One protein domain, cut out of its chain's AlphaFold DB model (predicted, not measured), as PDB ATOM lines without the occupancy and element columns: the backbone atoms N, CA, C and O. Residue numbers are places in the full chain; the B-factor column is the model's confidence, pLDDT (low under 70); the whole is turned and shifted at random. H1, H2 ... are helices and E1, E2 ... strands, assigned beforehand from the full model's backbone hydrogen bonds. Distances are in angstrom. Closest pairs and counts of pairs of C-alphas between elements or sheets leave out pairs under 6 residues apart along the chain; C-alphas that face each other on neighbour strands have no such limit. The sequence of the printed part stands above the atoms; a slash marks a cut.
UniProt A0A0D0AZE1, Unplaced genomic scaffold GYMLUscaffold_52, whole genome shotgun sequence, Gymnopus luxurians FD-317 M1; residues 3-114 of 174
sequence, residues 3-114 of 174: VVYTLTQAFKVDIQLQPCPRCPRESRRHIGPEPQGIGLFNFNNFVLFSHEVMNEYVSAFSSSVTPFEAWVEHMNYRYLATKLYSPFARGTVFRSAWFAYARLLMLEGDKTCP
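Overview. This is residues 3 to 114 of the 174 residues of an uncharacterized protein of Gymnopus luxurians FD-317 M1 (UniProt A0A0D0AZE1). A small sheet of four short strands has H4 across one face, over E4 and E3, while H2 runs away from the sheet after E4 and H3 comes back to meet H4 at a corner. Residues 14 to 34 make a long loop folded back on itself, and the tail of residues 108 to 114 sticks out. The printed part has 112 residues, with four named helices and four named strands in the order E1 E2 H1 E3 E4 H2 H3 H4, mixed in class; the sheet, E2 E1 E4 E3, is mixed. It is only just compact, close to loose, with a radius of gyration of the C-alphas of 15.8 A, and flat, spanning 49 by 46 by 25 A.

Arrangement. Start at E1, residues 3 to 5, which forms a hairpin with E2, residues 10 to 13; N 4 and O 11 are 2.8 A apart. H1, residues 35 to 38, only grazes the sheet; E2, H1 and E3, residues 40 to 42, form a split strand-helix-strand unit, its strands running the same way with E1 and E4, residues 47 to 50, between them, its crossover right-handed. E3 and E4 form a hairpin, N 41 and O 49 being 2.7 A apart; E4 is parallel to E1, with N 5 and O 48 at 2.9 A. H2, residues 51 to 64, only grazes the sheet with residues 51 to 54. H3, residues 68 to 80, is not on the sheet; its residues 68 to 72 touch H4, residues 91 to 104, the closest C-alphas being Glu 69 and Gly 91, 5.9 A. H4 is on the sheet at a height of 10.1 A, giving two layers, helix over sheet. In H2, H3 and H4 every O i to N i+4 pair is within hydrogen-bond range; H1 is too short for one.

Along the chain. Find C-alpha 3 at (14.253, 8.097, -40.344), where E1 begins. H2 starts at (22.593, 19.596, -38.498) and runs 19.3 A; H3 runs 18.6 A. H4 runs 19.9 A and ends at C-alpha 104, (30.121, 19.364, -47.499).

Size, cuts and confidence. The C-alphas farthest apart, Glu 26 and Pro 114, are 50.3 A apart. The printed part has no cut; the link from E2 to H1, 21 residues, is long. Residues 107 to 114 have pLDDT under 70.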
ATOM      1  N   VAL A   3      13.941   7.805 -41.750       95.75
ATOM      2  CA  VAL A   3      14.253   8.097 -40.344       95.75
ATOM      3  C   VAL A   3      15.072   9.381 -40.247       95.75
ATOM      4  O   VAL A   3      16.095   9.505 -40.916       95.75
ATOM      5  N   VAL A   4      14.631  10.317 -39.409       95.75
ATOM      6  CA  VAL A   4      15.341  11.558 -39.077       95.75
ATOM      7  C   VAL A   4      15.929  11.430 -37.678       95.75
ATOM      8  O   VAL A   4      15.185  11.233 -36.719       95.75
ATOM      9  N   TYR A   5      17.247  11.554 -37.554       96.62
ATOM     10  CA  TYR A   5      17.948  11.534 -36.271       96.62
ATOM     11  C   TYR A   5      18.207  12.959 -35.758       96.62
ATOM     12  O   TYR A   5      18.786  13.789 -36.467       96.62
ATOM     13  N   THR A   6      17.797  13.231 -34.518       95.62
ATOM     14  CA  THR A   6      17.995  14.515 -33.817       95.62
ATOM     15  C   THR A   6      18.837  14.324 -32.555       95.62
ATOM     16  O   THR A   6      19.278  13.215 -32.272       95.62
ATOM     17  N   LEU A   7      19.103  15.380 -31.784       94.62
ATOM     18  CA  LEU A   7      19.827  15.220 -30.518       94.62
ATOM     19  C   LEU A   7      18.997  14.511 -29.436       94.62
ATOM     20  O   LEU A   7      19.564  13.964 -28.492       94.62
ATOM     21  N   THR A   8      17.667  14.515 -29.547       91.69
ATOM     22  CA  THR A   8      16.777  13.988 -28.502       91.69
ATOM     23  C   THR A   8      16.174  12.638 -28.859       91.69
ATOM     24  O   THR A   8      16.106  11.770 -27.994       91.69
ATOM     25  N   GLN A   9      15.747  12.448 -30.110       93.00
ATOM     26  CA  GLN A   9      15.114  11.208 -30.564       93.00
ATOM     27  C   GLN A   9      15.163  11.026 -32.088       93.00
ATOM     28  O   GLN A   9      15.497  11.938 -32.852       93.00
ATOM     29  N   ALA A  10      14.789   9.830 -32.545       94.25
ATOM     30  CA  ALA A  10      14.583   9.535 -33.959       94.25
ATOM     31  C   ALA A  10      13.099   9.616 -34.346       94.25
ATOM     32  O   ALA A  10      12.227   9.133 -33.622       94.25
ATOM     33  N   PHE A  11      12.813  10.176 -35.521       92.44
ATOM     34  CA  PHE A  11      11.460  10.322 -36.058       92.44
ATOM     35  C   PHE A  11      11.310   9.549 -37.363       92.44
ATOM     36  O   PHE A  11      12.162   9.640 -38.245       92.44
ATOM     37  N   LYS A  12      10.200   8.825 -37.519       94.25
ATOM     38  CA  LYS A  12       9.802   8.268 -38.815       94.25
ATOM     39  C   LYS A  12       8.968   9.304 -39.554       94.25
ATOM     40  O   LYS A  12       7.937   9.729 -39.044       94.25
ATOM     41  N   VAL A  13       9.411   9.688 -40.743       92.75
ATOM     42  CA  VAL A  13       8.753  10.693 -41.584       92.75
ATOM     43  C   VAL A  13       8.622  10.179 -43.009       92.75
ATOM     44  O   VAL A  13       9.369   9.295 -43.435       92.75
ATOM     45  N   ASP A  14       7.697  10.749 -43.766       94.31
ATOM     46  CA  ASP A  14       7.633  10.539 -45.205       94.31
ATOM     47  C   ASP A  14       8.214  11.745 -45.933       94.31
ATOM     48  O   ASP A  14       7.996  12.893 -45.551       94.31
ATOM     49  N   ILE A  15       9.005  11.460 -46.965       92.62
ATOM     50  CA  ILE A  15       9.651  12.467 -47.799       92.62
ATOM     51  C   ILE A  15       9.215  12.272 -49.244       92.62
ATOM     52  O   ILE A  15       8.994  11.144 -49.695       92.62
ATOM     53  N   GLN A  16       9.108  13.374 -49.976       92.19
ATOM     54  CA  GLN A  16       8.783  13.338 -51.392       92.19
ATOM     55  C   GLN A  16      10.031  12.994 -52.208       92.19
ATOM     56  O   GLN A  16      11.078  13.613 -52.042       92.19
ATOM     57  N   LEU A  17       9.903  12.017 -53.104       93.31
ATOM     58  CA  LEU A  17      10.976  11.568 -53.984       93.31
ATOM     59  C   LEU A  17      10.584  11.777 -55.445       93.31
ATOM     60  O   LEU A  17       9.427  11.579 -55.818       93.31
ATOM     61  N   GLN A  18      11.559  12.122 -56.279       91.56
ATOM     62  CA  GLN A  18      11.397  12.207 -57.729       91.56
ATOM     63  C   GLN A  18      12.235  11.120 -58.414       91.56
ATOM     64  O   GLN A  18      13.363  10.871 -57.991       91.56
ATOM     65  N   PRO A  19      11.735  10.441 -59.461       91.06
ATOM     66  CA  PRO A  19      12.553   9.497 -60.215       91.06
ATOM     67  C   PRO A  19      13.713  10.237 -60.888       91.06
ATOM     68  O   PRO A  19      13.530  11.321 -61.444       91.06
ATOM     69  N   CYS A  20      14.916   9.662 -60.846       91.75
ATOM     70  CA  CYS A  20      16.068  10.284 -61.490       91.75
ATOM     71  C   CYS A  20      15.878  10.283 -63.021       91.75
ATOM     72  O   CYS A  20      15.769   9.203 -63.603       91.75
ATOM     73  N   PRO A  21      15.906  11.445 -63.703       90.56
ATOM     74  CA  PRO A  21      15.676  11.515 -65.147       90.56
ATOM     75  C   PRO A  21      16.842  10.955 -65.973       90.56
ATOM     76  O   PRO A  21      16.685  10.704 -67.162       90.56
ATOM     77  N   ARG A  22      18.022  10.777 -65.363       92.25
ATOM     78  CA  ARG A  22      19.246  10.312 -66.040       92.25
ATOM     79  C   ARG A  22      19.497   8.815 -65.894       92.25
ATOM     80  O   ARG A  22      20.294   8.261 -66.641       92.25
ATOM     81  N   CYS A  23      18.890   8.173 -64.901       89.81
ATOM     82  CA  CYS A  23      19.137   6.765 -64.629       89.81
ATOM     83  C   CYS A  23      18.080   5.891 -65.327       89.81
ATOM     84  O   CYS A  23      16.915   6.289 -65.379       89.81
ATOM     85  N   PRO A  24      18.444   4.685 -65.805       88.81
ATOM     86  CA  PRO A  24      17.471   3.720 -66.315       88.81
ATOM     87  C   PRO A  24      16.391   3.429 -65.265       88.81
ATOM     88  O   PRO A  24      16.692   3.383 -64.066       88.81
ATOM     89  N   ARG A  25      15.136   3.223 -65.680       81.56
ATOM     90  CA  ARG A  25      14.008   3.032 -64.743       81.56
ATOM     91  C   ARG A  25      14.193   1.791 -63.867       81.56
ATOM     92  O   ARG A  25      13.775   1.774 -62.709       81.56
ATOM     93  N   GLU A  26      14.899   0.795 -64.383       88.19
ATOM     94  CA  GLU A  26      15.250  -0.455 -63.709       88.19
ATOM     95  C   GLU A  26      16.156  -0.209 -62.494       88.19
ATOM     96  O   GLU A  26      16.096  -0.947 -61.513       88.19
ATOM     97  N   SER A  27      16.957   0.863 -62.523       84.56
ATOM     98  CA  SER A  27      17.893   1.208 -61.446       84.56
ATOM     99  C   SER A  27      17.214   1.744 -60.180       84.56
ATOM    100  O   SER A  27      17.869   1.841 -59.140       84.56
ATOM    101  N   ARG A  28      15.922   2.117 -60.260       84.81
ATOM    102  CA  ARG A  28      15.106   2.644 -59.146       84.81
ATOM    103  C   ARG A  28      15.797   3.765 -58.351       84.81
ATOM    104  O   ARG A  28      15.629   3.884 -57.135       84.81
ATOM    105  N   ARG A  29      16.598   4.590 -59.029       88.50
ATOM    106  CA  ARG A  29      17.272   5.747 -58.427       88.50
ATOM    107  C   ARG A  29      16.299   6.915 -58.309       88.50
ATOM    108  O   ARG A  29      15.612   7.258 -59.269       88.50
ATOM    109  N   HIS A  30      16.287   7.538 -57.137       90.56
ATOM    110  CA  HIS A  30      15.406   8.654 -56.819       90.56
ATOM    111  C   HIS A  30      16.219   9.848 -56.320       90.56
ATOM    112  O   HIS A  30      17.197   9.679 -55.591       90.56
ATOM    113  N   ILE A  31      15.788  11.040 -56.708       90.75
ATOM    114  CA  ILE A  31      16.247  12.325 -56.195       90.75
ATOM    115  C   ILE A  31      15.373  12.647 -54.984       90.75
ATOM    116  O   ILE A  31      14.144  12.660 -55.090       90.75
ATOM    117  N   GLY A  32      16.005  12.824 -53.826       90.06
ATOM    118  CA  GLY A  32      15.318  13.262 -52.616       90.06
ATOM    119  C   GLY A  32      15.312  14.777 -52.466       90.06
ATOM    120  O   GLY A  32      15.936  15.476 -53.267       90.06
ATOM    121  N   PRO A  33      14.619  15.287 -51.440       88.38
ATOM    122  CA  PRO A  33      14.644  16.703 -51.128       88.38
ATOM    123  C   PRO A  33      16.043  17.117 -50.656       88.38
ATOM    124  O   PRO A  33      16.808  16.285 -50.158       88.38
ATOM    125  N   GLU A  34      16.327  18.415 -50.770       86.75
ATOM    126  CA  GLU A  34      17.499  19.077 -50.191       86.75
ATOM    127  C   GLU A  34      17.048  19.889 -48.964       86.75
ATOM    128  O   GLU A  34      16.614  21.035 -49.105       86.75
ATOM    129  N   PRO A  35      17.045  19.303 -47.754       85.00
ATOM    130  CA  PRO A  35      16.435  19.925 -46.589       85.00
ATOM    131  C   PRO A  35      17.429  20.783 -45.783       85.00
ATOM    132  O   PRO A  35      17.185  21.079 -44.611       85.00
ATOM    133  N   GLN A  36      18.525  21.231 -46.406       83.19
ATOM    134  CA  GLN A  36      19.546  22.056 -45.757       83.19
ATOM    135  C   GLN A  36      18.957  23.322 -45.109       83.19
ATOM    136  O   GLN A  36      19.328  23.672 -43.989       83.19
ATOM    137  N   GLY A  37      17.996  23.972 -45.777       86.62
ATOM    138  CA  GLY A  37      17.347  25.201 -45.298       86.62
ATOM    139  C   GLY A  37      16.500  25.034 -44.031       86.62
ATOM    140  O   GLY A  37      16.214  26.021 -43.362       86.62
ATOM    141  N   ILE A  38      16.131  23.800 -43.673       90.56
ATOM    142  CA  ILE A  38      15.412  23.477 -42.430       90.56
ATOM    143  C   ILE A  38      16.312  22.769 -41.407       90.56
ATOM    144  O   ILE A  38      15.822  22.195 -40.438       90.56
ATOM    145  N   GLY A  39      17.630  22.788 -41.622       92.75
ATOM    146  CA  GLY A  39      18.600  22.216 -40.692       92.75
ATOM    147  C   GLY A  39      18.694  20.692 -40.738       92.75
ATOM    148  O   GLY A  39      19.071  20.084 -39.737       92.75
ATOM    149  N   LEU A  40      18.355  20.058 -41.865       95.12
ATOM    150  CA  LEU A  40      18.522  18.617 -42.054       95.12
ATOM    151  C   LEU A  40      19.531  18.321 -43.167       95.12
ATOM    152  O   LEU A  40      19.583  18.990 -44.194       95.12
ATOM    153  N   PHE A  41      20.268  17.236 -42.979       94.44
ATOM    154  CA  PHE A  41      21.193  16.643 -43.928       94.44
ATOM    155  C   PHE A  41      20.625  15.313 -44.438       94.44
ATOM    156  O   PHE A  41      20.363  14.386 -43.662       94.44
ATOM    157  N   ASN A  42      20.435  15.212 -45.755       94.81
ATOM    158  CA  ASN A  42      19.968  13.998 -46.418       94.81
ATOM    159  C   ASN A  42      21.151  13.088 -46.782       94.81
ATOM    160  O   ASN A  42      21.869  13.356 -47.741       94.81
ATOM    161  N   PHE A  43      21.337  11.991 -46.038       94.06
ATOM    162  CA  PHE A  43      22.405  11.031 -46.333       94.06
ATOM    163  C   PHE A  43      22.041  10.103 -47.500       94.06
ATOM    164  O   PHE A  43      22.864   9.896 -48.393       94.06
ATOM    165  N   ASN A  44      20.843   9.499 -47.496       91.94
ATOM    166  CA  ASN A  44      20.464   8.523 -48.531       91.94
ATOM    167  C   ASN A  44      18.950   8.324 -48.766       91.94
ATOM    168  O   ASN A  44      18.530   7.208 -49.073       91.94
ATOM    169  N   ASN A  45      18.117   9.362 -48.643       92.94
ATOM    170  CA  ASN A  45      16.642   9.339 -48.788       92.94
ATOM    171  C   ASN A  45      15.884   8.422 -47.799       92.94
ATOM    172  O   ASN A  45      14.663   8.503 -47.689       92.94
ATOM    173  N   PHE A  46      16.582   7.553 -47.072       94.12
ATOM    174  CA  PHE A  46      16.033   6.713 -46.006       94.12
ATOM    175  C   PHE A  46      16.538   7.130 -44.629       94.12
ATOM    176  O   PHE A  46      15.894   6.835 -43.621       94.12
ATOM    177  N   VAL A  47      17.687   7.803 -44.590       95.44
ATOM    178  CA  VAL A  47      18.333   8.294 -43.381       95.44
ATOM    179  C   VAL A  47      18.654   9.771 -43.551       95.44
ATOM    180  O   VAL A  47      19.403  10.163 -44.449       95.44
ATOM    181  N   LEU A  48      18.085  10.571 -42.659       96.12
ATOM    182  CA  LEU A  48      18.326  11.997 -42.517       96.12
ATOM    183  C   LEU A  48      18.903  12.258 -41.122       96.12
ATOM    184  O   LEU A  48      18.517  11.617 -40.143       96.12
ATOM    185  N   PHE A  49      19.804  13.223 -41.022       96.94
ATOM    186  CA  PHE A  49      20.347  13.692 -39.750       96.94
ATOM    187  C   PHE A  49      20.089  15.183 -39.619       96.94
ATOM    188  O   PHE A  49      20.241  15.919 -40.586       96.94
ATOM    189  N   SER A  50      19.724  15.648 -38.432       96.81
ATOM    190  CA  SER A  50      19.749  17.085 -38.157       96.81
ATOM    191  C   SER A  50      21.181  17.622 -38.195       96.81
ATOM    192  O   SER A  50      22.132  16.931 -37.817       96.81
ATOM    193  N   HIS A  51      21.332  18.873 -38.617       95.50
ATOM    194  CA  HIS A  51      22.593  19.596 -38.498       95.50
ATOM    195  C   HIS A  51      23.036  19.700 -37.043       95.50
ATOM    196  O   HIS A  51      24.227  19.664 -36.787       95.50
ATOM    197  N   GLU A  52      22.104  19.760 -36.091       95.94
ATOM    198  CA  GLU A  52      22.418  19.751 -34.661       95.94
ATOM    199  C   GLU A  52      23.218  18.506 -34.261       95.94
ATOM    200  O   GLU A  52      24.264  18.633 -33.637       95.94
ATOM    201  N   VAL A  53      22.790  17.308 -34.688       96.75
ATOM    202  CA  VAL A  53      23.527  16.056 -34.424       96.75
ATOM    203  C   VAL A  53      24.918  16.088 -35.041       96.75
ATOM    204  O   VAL A  53      25.882  15.665 -34.406       96.75
ATOM    205  N   MET A  54      25.023  16.568 -36.280       95.62
ATOM    206  CA  MET A  54      26.312  16.620 -36.960       95.62
ATOM    207  C   MET A  54      27.245  17.641 -36.302       95.62
ATOM    208  O   MET A  54      28.375  17.307 -35.969       95.62
ATOM    209  N   ASN A  55      26.770  18.855 -36.045       93.75
ATOM    210  CA  ASN A  55      27.546  19.930 -35.431       93.75
ATOM    211  C   ASN A  55      27.985  19.586 -34.007       93.75
ATOM    212  O   ASN A  55      29.131  19.846 -33.643       93.75
ATOM    213  N   GLU A  56      27.114  18.956 -33.221       95.50
ATOM    214  CA  GLU A  56      27.476  18.493 -31.882       95.50
ATOM    215  C   GLU A  56      28.586  17.440 -31.951       95.50
ATOM    216  O   GLU A  56      29.530  17.486 -31.165       95.50
ATOM    217  N   TYR A  57      28.552  16.546 -32.948       94.50
ATOM    218  CA  TYR A  57      29.661  15.623 -33.160       94.50
ATOM    219  C   TYR A  57      30.939  16.328 -33.632       94.50
ATOM    220  O   TYR A  57      32.003  15.947 -33.157       94.50
ATOM    221  N   VAL A  58      30.879  17.378 -34.475       91.00
ATOM    222  CA  VAL A  58      32.063  18.223 -34.780       91.00
ATOM    223  C   VAL A  58      32.685  18.702 -33.468       91.00
ATOM    224  O   VAL A  58      33.883  18.535 -33.250       91.00
ATOM    225  N   SER A  59      31.860  19.256 -32.580       90.88
ATOM    226  CA  SER A  59      32.295  19.784 -31.288       90.88
ATOM    227  C   SER A  59      32.901  18.694 -30.399       90.88
ATOM    228  O   SER A  59      34.020  18.853 -29.908       90.88
ATOM    229  N   ALA A  60      32.222  17.556 -30.227       90.88
ATOM    230  CA  ALA A  60      32.691  16.438 -29.403       90.88
ATOM    231  C   ALA A  60      33.965  15.780 -29.961       90.88
ATOM    232  O   ALA A  60      34.853  15.371 -29.205       90.88
ATOM    233  N   PHE A  61      34.071  15.698 -31.285       85.44
ATOM    234  CA  PHE A  61      35.251  15.214 -31.986       85.44
ATOM    235  C   PHE A  61      36.436  16.171 -31.805       85.44
ATOM    236  O   PHE A  61      37.523  15.737 -31.437       85.44
ATOM    237  N   SER A  62      36.242  17.475 -32.007       84.25
ATOM    238  CA  SER A  62      37.326  18.459 -31.925       84.25
ATOM    239  C   SER A  62      37.776  18.751 -30.492       84.25
ATOM    240  O   SER A  62      38.965  18.953 -30.263       84.25
ATOM    241  N   SER A  63      36.851  18.781 -29.530       84.56
ATOM    242  CA  SER A  63      37.154  19.130 -28.133       84.56
ATOM    243  C   SER A  63      37.684  17.953 -27.319       84.56
ATOM    244  O   SER A  63      38.601  18.115 -26.520       84.56
ATOM    245  N   SER A  64      37.092  16.773 -27.513       82.44
ATOM    246  CA  SER A  64      37.274  15.616 -26.628       82.44
ATOM    247  C   SER A  64      37.859  14.408 -27.358       82.44
ATOM    248  O   SER A  64      38.035  13.353 -26.755       82.44
ATOM    249  N   VAL A  65      38.149  14.551 -28.659       84.50
ATOM    250  CA  VAL A  65      38.647  13.476 -29.531       84.50
ATOM    251  C   VAL A  65      37.741  12.240 -29.470       84.50
ATOM    252  O   VAL A  65      38.197  11.099 -29.443       84.50
ATOM    253  N   THR A  66      36.428  12.480 -29.405       87.06
ATOM    254  CA  THR A  66      35.427  11.431 -29.182       87.06
ATOM    255  C   THR A  66      35.376  10.465 -30.372       87.06
ATOM    256  O   THR A  66      35.083  10.907 -31.486       87.06
ATOM    257  N   PRO A  67      35.597   9.151 -30.170       90.94
ATOM    258  CA  PRO A  67      35.441   8.157 -31.230       90.94
ATOM    259  C   PRO A  67      33.976   7.969 -31.648       90.94
ATOM    260  O   PRO A  67      33.058   8.133 -30.843       90.94
ATOM    261  N   PHE A  68      33.749   7.512 -32.885       91.00
ATOM    262  CA  PHE A  68      32.399   7.280 -33.422       91.00
ATOM    263  C   PHE A  68      31.548   6.340 -32.562       91.00
ATOM    264  O   PHE A  68      30.375   6.620 -32.332       91.00
ATOM    265  N   GLU A  69      32.120   5.226 -32.098       91.31
ATOM    266  CA  GLU A  69      31.372   4.237 -31.312       91.31
ATOM    267  C   GLU A  69      30.971   4.802 -29.943       91.31
ATOM    268  O   GLU A  69      29.824   4.648 -29.535       91.31
ATOM    269  N   ALA A  70      31.869   5.550 -29.290       92.81
ATOM    270  CA  ALA A  70      31.572   6.226 -28.027       92.81
ATOM    271  C   ALA A  70      30.469   7.284 -28.198       92.81
ATOM    272  O   ALA A  70      29.572   7.396 -27.364       92.81
ATOM    273  N   TRP A  71      30.492   8.027 -29.308       94.62
ATOM    274  CA  TRP A  71      29.439   8.985 -29.637       94.62
ATOM    275  C   TRP A  71      28.082   8.311 -29.882       94.62
ATOM    276  O   TRP A  71      27.056   8.749 -29.364       94.62
ATOM    277  N   VAL A  72      28.062   7.222 -30.650       95.44
ATOM    278  CA  VAL A  72      26.840   6.454 -30.932       95.44
ATOM    279  C   VAL A  72      26.267   5.853 -29.652       95.44
ATOM    280  O   VAL A  72      25.052   5.877 -29.451       95.44
ATOM    281  N   GLU A  73      27.119   5.340 -28.768       94.44
ATOM    282  CA  GLU A  73      26.710   4.850 -27.455       94.44
ATOM    283  C   GLU A  73      26.127   5.982 -26.591       94.44
ATOM    284  O   GLU A  73      25.015   5.843 -26.075       94.44
ATOM    285  N   HIS A  74      26.801   7.135 -26.519       94.38
ATOM    286  CA  HIS A  74      26.297   8.329 -25.833       94.38
ATOM    287  C   HIS A  74      24.900   8.737 -26.332       94.38
ATOM    288  O   HIS A  74      23.989   8.971 -25.533       94.38
ATOM    289  N   MET A  75      24.700   8.760 -27.650       95.38
ATOM    290  CA  MET A  75      23.410   9.083 -28.263       95.38
ATOM    291  C   MET A  75      22.327   8.045 -27.949       95.38
ATOM    292  O   MET A  75      21.183   8.417 -27.683       95.38
ATOM    293  N   ASN A  76      22.666   6.754 -27.923       93.75
ATOM    294  CA  ASN A  76      21.724   5.713 -27.509       93.75
ATOM    295  C   ASN A  76      21.290   5.890 -26.048       93.75
ATOM    296  O   ASN A  76      20.091   5.823 -25.770       93.75
ATOM    297  N   TYR A  77      22.218   6.189 -25.130       92.12
ATOM    298  CA  TYR A  77      21.859   6.499 -23.740       92.12
ATOM    299  C   TYR A  77      20.952   7.723 -23.637       92.12
ATOM    300  O   TYR A  77      19.978   7.713 -22.884       92.12
ATOM    301  N   ARG A  78      21.225   8.764 -24.427       91.69
ATOM    302  CA  ARG A  78      20.387   9.966 -24.474       91.69
ATOM    303  C   ARG A  78      18.963   9.655 -24.930       91.69
ATOM    304  O   ARG A  78      18.006  10.152 -24.344       91.69
ATOM    305  N   TYR A  79      18.820   8.791 -25.929       93.50
ATOM    306  CA  TYR A  79      17.521   8.377 -26.450       93.50
ATOM    307  C   TYR A  79      16.729   7.506 -25.463       93.50
ATOM    308  O   TYR A  79      15.501   7.577 -25.458       93.50
ATOM    309  N   LEU A  80      17.382   6.744 -24.577       89.38
ATOM    310  CA  LEU A  80      16.691   5.991 -23.514       89.38
ATOM    311  C   LEU A  80      15.884   6.894 -22.568       89.38
ATOM    312  O   LEU A  80      14.904   6.438 -21.986       89.38
ATOM    313  N   ALA A  81      16.255   8.170 -22.432       83.81
ATOM    314  CA  ALA A  81      15.516   9.128 -21.611       83.81
ATOM    315  C   ALA A  81      14.185   9.587 -22.246       83.81
ATOM    316  O   ALA A  81      13.384  10.252 -21.585       83.81
ATOM    317  N   THR A  82      13.924   9.254 -23.517       82.69
ATOM    318  CA  THR A  82      12.683   9.630 -24.210       82.69
ATOM    319  C   THR A  82      11.601   8.554 -24.112       82.69
ATOM    320  O   THR A  82      11.872   7.358 -24.111       82.69
ATOM    321  N   LYS A  83      10.331   8.986 -24.038       70.75
ATOM    322  CA  LYS A  83       9.172   8.091 -23.852       70.75
ATOM    323  C   LYS A  83       8.940   7.128 -25.024       70.75
ATOM    324  O   LYS A  83       8.432   6.033 -24.811       70.75
ATOM    325  N   LEU A  84       9.278   7.537 -26.250       76.31
ATOM    326  CA  LEU A  84       9.255   6.680 -27.437       76.31
ATOM    327  C   LEU A  84      10.686   6.281 -27.781       76.31
ATOM    328  O   LEU A  84      11.347   6.935 -28.586       76.31
ATOM    329  N   TYR A  85      11.158   5.199 -27.172       77.69
ATOM    330  CA  TYR A  85      12.483   4.688 -27.477       77.69
ATOM    331  C   TYR A  85      12.562   4.214 -28.936       77.69
ATOM    332  O   TYR A  85      11.921   3.243 -29.344       77.69
ATOM    333  N   SER A  86      13.397   4.893 -29.714       86.62
ATOM    334  CA  SER A  86      13.935   4.408 -30.981       86.62
ATOM    335  C   SER A  86      15.446   4.553 -30.887       86.62
ATOM    336  O   SER A  86      15.877   5.651 -30.558       86.62
ATOM    337  N   PRO A  87      16.252   3.516 -31.174       91.38
ATOM    338  CA  PRO A  87      17.704   3.605 -31.062       91.38
ATOM    339  C   PRO A  87      18.286   4.638 -32.033       91.38
ATOM    340  O   PRO A  87      17.690   4.950 -33.072       91.38
ATOM    341  N   PHE A  88      19.469   5.151 -31.697       95.56
ATOM    342  CA  PHE A  88      20.245   5.996 -32.597       95.56
ATOM    343  C   PHE A  88      20.780   5.177 -33.784       95.56
ATOM    344  O   PHE A  88      20.735   3.943 -33.803       95.56
ATOM    345  N   ALA A  89      21.271   5.871 -34.811       94.94
ATOM    346  CA  ALA A  89      21.842   5.238 -35.986       94.94
ATOM    347  C   ALA A  89      22.995   4.297 -35.601       94.94
ATOM    348  O   ALA A  89      23.800   4.589 -34.720       94.94
ATOM    349  N   ARG A  90      23.109   3.170 -36.314       93.62
ATOM    350  CA  ARG A  90      24.253   2.255 -36.172       93.62
ATOM    351  C   ARG A  90      25.558   2.995 -36.476       93.62
ATOM    352  O   ARG A  90      25.583   3.814 -37.397       93.62
ATOM    353  N   GLY A  91      26.649   2.625 -35.802       93.12
ATOM    354  CA  GLY A  91      27.959   3.268 -35.974       93.12
ATOM    355  C   GLY A  91      28.439   3.332 -37.422       93.12
ATOM    356  O   GLY A  91      28.877   4.381 -37.884       93.12
ATOM    357  N   THR A  92      28.228   2.271 -38.205       93.00
ATOM    358  CA  THR A  92      28.570   2.253 -39.639       93.00
ATOM    359  C   THR A  92      27.793   3.283 -40.464       93.00
ATOM    360  O   THR A  92      28.364   3.922 -41.352       93.00
ATOM    361  N   VAL A  93      26.504   3.466 -40.169       95.00
ATOM    362  CA  VAL A  93      25.633   4.431 -40.855       95.00
ATOM    363  C   VAL A  93      26.020   5.847 -40.459       95.00
ATOM    364  O   VAL A  93      26.223   6.682 -41.339       95.00
ATOM    365  N   PHE A  94      26.179   6.100 -39.158       96.19
ATOM    366  CA  PHE A  94      26.577   7.411 -38.659       96.19
ATOM    367  C   PHE A  94      27.953   7.824 -39.194       96.19
ATOM    368  O   PHE A  94      28.080   8.901 -39.762       96.19
ATOM    369  N   ARG A  95      28.955   6.940 -39.126       93.94
ATOM    370  CA  ARG A  95      30.299   7.184 -39.672       93.94
ATOM    371  C   ARG A  95      30.260   7.528 -41.163       93.94
ATOM    372  O   ARG A  95      30.915   8.472 -41.593       93.94
ATOM    373  N   SER A  96      29.485   6.786 -41.954       94.31
ATOM    374  CA  SER A  96      29.356   7.053 -43.395       94.31
ATOM    375  C   SER A  96      28.686   8.401 -43.668       94.31
ATOM    376  O   SER A  96      29.148   9.161 -44.520       94.31
ATOM    377  N   ALA A  97      27.624   8.716 -42.923       95.12
ATOM    378  CA  ALA A  97      26.914   9.985 -43.032       95.12
ATOM    379  C   ALA A  97      27.777  11.170 -42.593       95.12
ATOM    380  O   ALA A  97      27.784  12.201 -43.258       95.12
ATOM    381  N   TRP A  98      28.558  10.997 -41.532       93.62
ATOM    382  CA  TRP A  98      29.511  11.985 -41.062       93.62
ATOM    383  C   TRP A  98      30.573  12.308 -42.108       93.62
ATOM    384  O   TRP A  98      30.799  13.475 -42.394       93.62
ATOM    385  N   PHE A  99      31.200  11.303 -42.729       90.50
ATOM    386  CA  PHE A  99      32.187  11.573 -43.779       90.50
ATOM    387  C   PHE A  99      31.569  12.267 -44.998       90.50
ATOM    388  O   PHE A  99      32.215  13.116 -45.608       90.50
ATOM    389  N   ALA A 100      30.317  11.951 -45.342       91.44
ATOM    390  CA  ALA A 100      29.592  12.690 -46.371       91.44
ATOM    391  C   ALA A 100      29.341  14.153 -45.952       91.44
ATOM    392  O   ALA A 100      29.544  15.058 -46.757       91.44
ATOM    393  N   TYR A 101      28.983  14.391 -44.690       91.25
ATOM    394  CA  TYR A 101      28.772  15.729 -44.138       91.25
ATOM    395  C   TYR A 101      30.071  16.548 -44.040       91.25
ATOM    396  O   TYR A 101      30.116  17.700 -44.459       91.25
ATOM    397  N   ALA A 102      31.165  15.939 -43.584       87.94
ATOM    398  CA  ALA A 102      32.484  16.561 -43.483       87.94
ATOM    399  C   ALA A 102      33.007  17.054 -44.843       87.94
ATOM    400  O   ALA A 102      33.670  18.091 -44.917       87.94
ATOM    401  N   ARG A 103      32.673  16.341 -45.928       85.94
ATOM    402  CA  ARG A 103      32.960  16.783 -47.301       85.94
ATOM    403  C   ARG A 103      32.185  18.038 -47.683       85.94
ATOM    404  O   ARG A 103      32.757  18.912 -48.322       85.94
ATOM    405  N   LEU A 104      30.919  18.152 -47.273       85.31
ATOM    406  CA  LEU A 104      30.121  19.364 -47.499       85.31
ATOM    407  C   LEU A 104      30.667  20.561 -46.721       85.31
ATOM    408  O   LEU A 104      30.684  21.669 -47.245       85.31
ATOM    409  N   LEU A 105      31.165  20.327 -45.505       82.94
ATOM    410  CA  LEU A 105      31.846  21.342 -44.700       82.94
ATOM    411  C   LEU A 105      33.242  21.717 -45.228       82.94
ATOM    412  O   LEU A 105      33.896  22.570 -44.641       82.94
ATOM    413  N   MET A 106      33.720  21.072 -46.299       77.06
ATOM    414  CA  MET A 106      35.063  21.269 -46.853       77.06
ATOM    415  C   MET A 106      36.185  21.125 -45.814       77.06
ATOM    416  O   MET A 106      37.265  21.688 -45.977       77.06
ATOM    417  N   LEU A 107      35.994  20.279 -44.794       68.12
ATOM    418  CA  LEU A 107      37.031  19.964 -43.797       68.12
ATOM    419  C   LEU A 107      38.269  19.280 -44.418       68.12
ATOM    420  O   LEU A 107      39.284  19.053 -43.761       68.12
ATOM    421  N   GLU A 108      38.198  18.921 -45.700       61.09
ATOM    422  CA  GLU A 108      39.324  18.424 -46.484       61.09
ATOM    423  C   GLU A 108      40.256  19.541 -47.004       61.09
ATOM    424  O   GLU A 108      41.401  19.225 -47.326       61.09
ATOM    425  N   GLY A 109      39.803  20.802 -47.061       52.47
ATOM    426  CA  GLY A 109      40.471  21.916 -47.755       52.47
ATOM    427  C   GLY A 109      41.634  22.587 -47.012       52.47
ATOM    428  O   GLY A 109      42.607  22.974 -47.652       52.47
ATOM    429  N   ASP A 110      41.611  22.637 -45.679       53.28
ATOM    430  CA  ASP A 110      42.616  23.364 -44.877       53.28
ATOM    431  C   ASP A 110      43.720  22.455 -44.315       53.28
ATOM    432  O   ASP A 110      44.160  22.569 -43.173       53.28
ATOM    433  N   LYS A 111      44.199  21.507 -45.124       52.28
ATOM    434  CA  LYS A 111      45.284  20.585 -44.728       52.28
ATOM    435  C   LYS A 111      46.662  21.077 -45.157       52.28
ATOM    436  O   LYS A 111      47.554  20.279 -45.447       52.28
ATOM    437  N   THR A 112      46.847  22.390 -45.206       55.50
ATOM    438  CA  THR A 112      48.169  23.002 -45.325       55.50
ATOM    439  C   THR A 112      48.699  23.263 -43.927       55.50
ATOM    440  O   THR A 112      48.276  24.181 -43.230       55.50
ATOM    441  N   CYS A 113      49.653  22.442 -43.493       56.75
ATOM    442  CA  CYS A 113      50.427  22.791 -42.314       56.75
ATOM    443  C   CYS A 113      51.261  24.043 -42.661       56.75
ATOM    444  O   CYS A 113      52.082  23.964 -43.580       56.75
ATOM    445  N   PRO A 114      51.152  25.165 -41.925       57.91
ATOM    446  CA  PRO A 114      51.915  26.385 -42.218       57.91
ATOM    447  C   PRO A 114      53.437  26.207 -42.054       57.91
ATOM    448  O   PRO A 114      54.208  27.054 -42.490       57.91
TER     449      PRO A 114